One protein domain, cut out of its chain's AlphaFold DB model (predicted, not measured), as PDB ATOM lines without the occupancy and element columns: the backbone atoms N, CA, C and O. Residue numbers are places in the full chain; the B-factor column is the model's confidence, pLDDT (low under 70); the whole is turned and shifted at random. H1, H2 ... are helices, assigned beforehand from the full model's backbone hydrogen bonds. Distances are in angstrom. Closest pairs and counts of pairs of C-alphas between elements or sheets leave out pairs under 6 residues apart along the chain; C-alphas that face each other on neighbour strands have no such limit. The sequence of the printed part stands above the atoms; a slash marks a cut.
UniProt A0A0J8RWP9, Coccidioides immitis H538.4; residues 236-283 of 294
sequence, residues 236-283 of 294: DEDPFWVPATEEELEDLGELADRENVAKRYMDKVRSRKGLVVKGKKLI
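This is residues 236 to 283 of the 294 residues of a protein of Coccidioides immitis H538.4 (UniProt A0A0J8RWP9). This is a loose frame with little regular structure, in which the helix H2 and the smaller helix H1 lie at opposite ends of the long axis, joined by loops. The first and last printed residues lie on opposite sides of this axis. The printed part has 48 residues with two named helices, H1 then H2, and no named strand; the class is all helix, with 19 residues in named elements. It is loose, with a radius of gyration of the C-alphas of 12.5 A, and flat, spanning 36 by 30 by 16 A.

H2, residues 261 to 272, measures 16.9 A from C-alpha 261 at (116.644, 101.121, 115.614) to C-alpha 272 at (103.762, 90.916, 119.340). H1, residues 246 to 252, measures 9.8 A and begins at C-alpha 246 at (132.353, 108.407, 128.776).

H2 and H1 are apart, with no C-alpha of the one within 8 A of the other. A short link of 8 residues joins them, and its residues 253 to 259 stand free. Residues 244 to 250, of which 246 to 250 belong to H1, stand free too. In both helices every O i to N i+4 pair is within hydrogen-bond range.

The two C-alphas farthest apart, those of Glu 247 and Lys 273, are 36.0 A apart. The printed part has no cut. The model's pLDDT is under 70 at residue 244, residues 247 to 258 and residues 278 to 283.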
ATOM      1  N   ASP A 236     123.566  96.650 110.495       88.25
ATOM      2  CA  ASP A 236     124.813  96.880 111.232       88.25
ATOM      3  C   ASP A 236     124.591  97.774 112.466       88.25
ATOM      4  O   ASP A 236     125.158  98.849 112.621       88.25
ATOM      5  N   GLU A 237     123.670  97.350 113.327       87.00
ATOM      6  CA  GLU A 237     123.410  97.954 114.629       87.00
ATOM      7  C   GLU A 237     123.191  96.828 115.641       87.00
ATOM      8  O   GLU A 237     122.396  95.909 115.412       87.00
ATOM      9  N   ASP A 238     123.883  96.898 116.779       87.25
ATOM     10  CA  ASP A 238     123.688  95.940 117.863       87.25
ATOM     11  C   ASP A 238     122.421  96.288 118.663       87.25
ATOM     12  O   ASP A 238     122.350  97.377 119.237       87.25
ATOM     13  N   PRO A 239     121.413  95.401 118.755       86.12
ATOM     14  CA  PRO A 239     120.186  95.668 119.506       86.12
ATOM     15  C   PRO A 239     120.385  95.783 121.029       86.12
ATOM     16  O   PRO A 239     119.499  96.310 121.711       86.12
ATOM     17  N   PHE A 240     121.508  95.307 121.571       83.12
ATOM     18  CA  PHE A 240     121.857  95.392 122.991       83.12
ATOM     19  C   PHE A 240     122.996  96.366 123.289       83.12
ATOM     20  O   PHE A 240     123.470  96.378 124.422       83.12
ATOM     21  N   TRP A 241     123.404  97.198 122.326       79.19
ATOM     22  CA  TRP A 241     124.447  98.190 122.568       79.19
ATOM     23  C   TRP A 241     124.109  99.089 123.767       79.19
ATOM     24  O   TRP A 241     123.008  99.648 123.855       79.19
ATOM     25  N   VAL A 242     125.071  99.218 124.675       73.44
ATOM     26  CA  VAL A 242     125.052 100.133 125.817       73.44
ATOM     27  C   VAL A 242     126.369 100.903 125.765       73.44
ATOM     28  O   VAL A 242     127.399 100.250 125.593       73.44
ATOM     29  N   PRO A 243     126.358 102.242 125.905       72.88
ATOM     30  CA  PRO A 243     127.592 103.018 125.955       72.88
ATOM     31  C   PRO A 243     128.432 102.539 127.140       72.88
ATOM     32  O   PRO A 243     127.943 102.490 128.274       72.88
ATOM     33  N   ALA A 244     129.667 102.136 126.865       69.19
ATOM     34  CA  ALA A 244     130.592 101.648 127.883       69.19
ATOM     35  C   ALA A 244     131.591 102.734 128.303       69.19
ATOM     36  O   ALA A 244     132.084 102.701 129.431       69.19
ATOM     37  N   THR A 245     131.880 103.689 127.416       75.44
ATOM     38  CA  THR A 245     132.830 104.781 127.657       75.44
ATOM     39  C   THR A 245     132.126 106.119 127.883       75.44
ATOM     40  O   THR A 245     130.979 106.326 127.487       75.44
ATOM     41  N   GLU A 246     132.828 107.039 128.544       70.00
ATOM     42  CA  GLU A 246     132.353 108.407 128.776       70.00
ATOM     43  C   GLU A 246     132.216 109.177 127.451       70.00
ATOM     44  O   GLU A 246     131.213 109.845 127.244       70.00
ATOM     45  N   GLU A 247     133.127 108.952 126.496       68.81
ATOM     46  CA  GLU A 247     133.052 109.497 125.129       68.81
ATOM     47  C   GLU A 247     131.799 109.011 124.371       68.81
ATOM     48  O   GLU A 247     131.079 109.808 123.775       68.81
ATOM     49  N   GLU A 248     131.469 107.713 124.445       69.00
ATOM     50  CA  GLU A 248     130.251 107.156 123.828       69.00
ATOM     51  C   GLU A 248     128.965 107.678 124.485       69.00
ATOM     52  O   GLU A 248     127.912 107.741 123.843       69.00
ATOM     53  N   LEU A 249     129.031 108.025 125.773       69.06
ATOM     54  CA  LEU A 249     127.922 108.616 126.512       69.06
ATOM     55  C   LEU A 249     127.731 110.094 126.147       69.06
ATOM     56  O   LEU A 249     126.591 110.531 125.985       69.06
ATOM     57  N   GLU A 250     128.825 110.840 125.978       68.75
ATOM     58  CA  GLU A 250     128.816 112.219 125.482       68.75
ATOM     59  C   GLU A 250     128.230 112.291 124.062       68.75
ATOM     60  O   GLU A 250     127.347 113.115 123.803       68.75
ATOM     61  N   ASP A 251     128.617 111.365 123.176       67.06
ATOM     62  CA  ASP A 251     128.081 111.236 121.812       67.06
ATOM     63  C   ASP A 251     126.582 110.881 121.775       67.06
ATOM     64  O   ASP A 251     125.861 111.249 120.838       67.06
ATOM     65  N   LEU A 252     126.082 110.167 122.790       60.62
ATOM     66  CA  LEU A 252     124.659 109.845 122.933       60.62
ATOM     67  C   LEU A 252     123.811 111.064 123.341       60.62
ATOM     68  O   LEU A 252     122.580 111.041 123.198       60.62
ATOM     69  N   GLY A 253     124.469 112.115 123.839       60.66
ATOM     70  CA  GLY A 253     123.858 113.287 124.450       60.66
ATOM     71  C   GLY A 253     123.253 113.002 125.829       60.66
ATOM     72  O   GLY A 253     122.948 111.867 126.196       60.66
ATOM     73  N   GLU A 254     122.995 114.066 126.594       55.06
ATOM     74  CA  GLU A 254     122.481 113.987 127.974       55.06
ATOM     75  C   GLU A 254     121.088 113.321 128.096       55.06
ATOM     76  O   GLU A 254     120.683 112.909 129.184       55.06
ATOM     77  N   LEU A 255     120.343 113.201 126.988       52.44
ATOM     78  CA  LEU A 255     118.949 112.730 126.942       52.44
ATOM     79  C   LEU A 255     118.733 111.401 126.197       52.44
ATOM     80  O   LEU A 255     117.589 110.955 126.097       52.44
ATOM     81  N   ALA A 256     119.794 110.732 125.728       55.00
ATOM     82  CA  ALA A 256     119.689 109.506 124.926       55.00
ATOM     83  C   ALA A 256     118.764 109.670 123.695       55.00
ATOM     84  O   ALA A 256     117.879 108.849 123.439       55.00
ATOM     85  N   ASP A 257     118.964 110.746 122.927       54.38
ATOM     86  CA  ASP A 257     118.068 111.146 121.829       54.38
ATOM     87  C   ASP A 257     118.098 110.179 120.629       54.38
ATOM     88  O   ASP A 257     117.163 110.133 119.819       54.38
ATOM     89  N   ARG A 258     119.152 109.362 120.501       64.88
ATOM     90  CA  ARG A 258     119.288 108.392 119.411       64.88
ATOM     91  C   ARG A 258     118.725 107.031 119.817       64.88
ATOM     92  O   ARG A 258     119.424 106.170 120.346       64.88
ATOM     93  N   GLU A 259     117.442 106.817 119.529       73.00
ATOM     94  CA  GLU A 259     116.807 105.505 119.695       73.00
ATOM     95  C   GLU A 259     117.509 104.457 118.814       73.00
ATOM     96  O   GLU A 259     117.578 104.595 117.589       73.00
ATOM     97  N   ASN A 260     117.992 103.382 119.440       83.75
ATOM     98  CA  ASN A 260     118.553 102.232 118.741       83.75
ATOM     99  C   ASN A 260     117.465 101.551 117.893       83.75
ATOM    100  O   ASN A 260     116.455 101.047 118.402       83.75
ATOM    101  N   VAL A 261     117.664 101.542 116.576       87.00
ATOM    102  CA  VAL A 261     116.644 101.121 115.614       87.00
ATOM    103  C   VAL A 261     116.504  99.605 115.627       87.00
ATOM    104  O   VAL A 261     115.376  99.099 115.580       87.00
ATOM    105  N   ALA A 262     117.622  98.884 115.758       88.62
ATOM    106  CA  ALA A 262     117.632  97.435 115.935       88.62
ATOM    107  C   ALA A 262     116.826  97.027 117.176       88.62
ATOM    108  O   ALA A 262     115.933  96.177 117.087       88.62
ATOM    109  N   LYS A 263     117.047  97.702 118.312       88.75
ATOM    110  CA  LYS A 263     116.294  97.466 119.552       88.75
ATOM    111  C   LYS A 263     114.801  97.737 119.380       88.75
ATOM    112  O   LYS A 263     113.972  96.922 119.779       88.75
ATOM    113  N   ARG A 264     114.435  98.830 118.707       89.25
ATOM    114  CA  ARG A 264     113.033  99.160 118.412       89.25
ATOM    115  C   ARG A 264     112.343  98.075 117.582       89.25
ATOM    116  O   ARG A 264     111.179  97.751 117.834       89.25
ATOM    117  N   TYR A 265     113.021  97.518 116.577       90.69
ATOM    118  CA  TYR A 265     112.475  96.400 115.801       90.69
ATOM    119  C   TYR A 265     112.356  95.132 116.644       90.69
ATOM    120  O   TYR A 265     111.300  94.495 116.623       90.69
ATOM    121  N   MET A 266     113.385  94.815 117.429       90.75
ATOM    122  CA  MET A 266     113.385  93.686 118.355       90.75
ATOM    123  C   MET A 266     112.192  93.754 119.316       90.75
ATOM    124  O   MET A 266     111.395  92.821 119.391       90.75
ATOM    125  N   ASP A 267     112.006  94.884 119.995       90.69
ATOM    126  CA  ASP A 267     110.972  95.062 121.014       90.69
ATOM    127  C   ASP A 267     109.557  95.012 120.428       90.69
ATOM    128  O   ASP A 267     108.638  94.485 121.065       90.69
ATOM    129  N   LYS A 268     109.364  95.494 119.191       90.62
ATOM    130  CA  LYS A 268     108.093  95.350 118.460       90.62
ATOM    131  C   LYS A 268     107.773  93.884 118.174       90.62
ATOM    132  O   LYS A 268     106.631  93.469 118.380       90.62
ATOM    133  N   VAL A 269     108.752  93.101 117.718       91.94
ATOM    134  CA  VAL A 269     108.565  91.667 117.448       91.94
ATOM    135  C   VAL A 269     108.332  90.906 118.754       91.94
ATOM    136  O   VAL A 269     107.358  90.159 118.856       91.94
ATOM    137  N   ARG A 270     109.142  91.166 119.787       92.31
ATOM    138  CA  ARG A 270     108.994  90.566 121.122       92.31
ATOM    139  C   ARG A 270     107.629  90.865 121.733       92.31
ATOM    140  O   ARG A 270     106.957  89.939 122.175       92.31
ATOM    141  N   SER A 271     107.170  92.117 121.671       91.81
ATOM    142  CA  SER A 271     105.845  92.514 122.172       91.81
ATOM    143  C   SER A 271     104.709  91.783 121.457       91.81
ATOM    144  O   SER A 271     103.777  91.327 122.110       91.81
ATOM    145  N   ARG A 272     104.779  91.643 120.125       91.12
ATOM    146  CA  ARG A 272     103.762  90.916 119.340       91.12
ATOM    147  C   ARG A 272     103.719  89.427 119.676       91.12
ATOM    148  O   ARG A 272     102.644  88.842 119.656       91.12
ATOM    149  N   LYS A 273     104.870  88.835 119.995       91.62
ATOM    150  CA  LYS A 273     104.993  87.430 120.409       91.62
ATOM    151  C   LYS A 273     104.707  87.192 121.897       91.62
ATOM    152  O   LYS A 273     104.728  86.046 122.328       91.62
ATOM    153  N   GLY A 274     104.464  88.243 122.685       89.75
ATOM    154  CA  GLY A 274     104.266  88.129 124.134       89.75
ATOM    155  C   GLY A 274     105.545  87.816 124.920       89.75
ATOM    156  O   GLY A 274     105.472  87.360 126.057       89.75
ATOM    157  N   LEU A 275     106.719  88.053 124.330       89.19
ATOM    158  CA  LEU A 275     108.010  87.871 124.987       89.19
ATOM    159  C   LEU A 275     108.318  89.054 125.910       89.19
ATOM    160  O   LEU A 275     107.896  90.187 125.669       89.19
ATOM    161  N   VAL A 276     109.125  88.809 126.944       84.94
ATOM    162  CA  VAL A 276     109.544  89.861 127.876       84.94
ATOM    163  C   VAL A 276     110.395  90.898 127.142       84.94
ATOM    164  O   VAL A 276     111.414  90.559 126.536       84.94
ATOM    165  N   VAL A 277     109.989  92.163 127.212       83.56
ATOM    166  CA  VAL A 277     110.745  93.309 126.696       83.56
ATOM    167  C   VAL A 277     111.493  93.957 127.856       83.56
ATOM    168  O   VAL A 277     110.876  94.499 128.777       83.56
ATOM    169  N   LYS A 278     112.827  93.886 127.832       69.94
ATOM    170  CA  LYS A 278     113.679  94.512 128.852       69.94
ATOM    171  C   LYS A 278     113.552  96.040 128.744       69.94
ATOM    172  O   LYS A 278     113.666  96.595 127.660       69.94
ATOM    173  N   GLY A 279     113.318  96.725 129.864       64.38
ATOM    174  CA  GLY A 279     113.222  98.194 129.908       64.38
ATOM    175  C   GLY A 279     111.807  98.768 129.796       64.38
ATOM    176  O   GLY A 279     111.610  99.955 130.064       64.38
ATOM    177  N   LYS A 280     110.785  97.945 129.522       56.94
ATOM    178  CA  LYS A 280     109.393  98.348 129.758       56.94
ATOM    179  C   LYS A 280     109.192  98.357 131.276       56.94
ATOM    180  O   LYS A 280     108.968  97.304 131.862       56.94
ATOM    181  N   LYS A 281     109.373  99.517 131.930       47.53
ATOM    182  CA  LYS A 281     109.111  99.698 133.372       47.53
ATOM    183  C   LYS A 281     107.713  99.148 133.665       47.53
ATOM    184  O   LYS A 281     106.729  99.805 133.341       47.53
ATOM    185  N   LEU A 282     107.632  97.935 134.218       45.38
ATOM    186  CA  LEU A 282     106.355  97.248 134.411       45.38
ATOM    187  C   LEU A 282     105.501  97.964 135.465       45.38
ATOM    188  O   LEU A 282     104.289  97.807 135.461       45.38
ATOM    189  N   ILE A 283     106.104  98.786 136.331       41.34
ATOM    190  CA  ILE A 283     105.402  99.634 137.295       41.34
ATOM    191  C   ILE A 283     106.272 100.884 137.531       41.34
ATOM    192  O   ILE A 283     107.354 100.785 138.102       41.34
TER     193      ILE A 283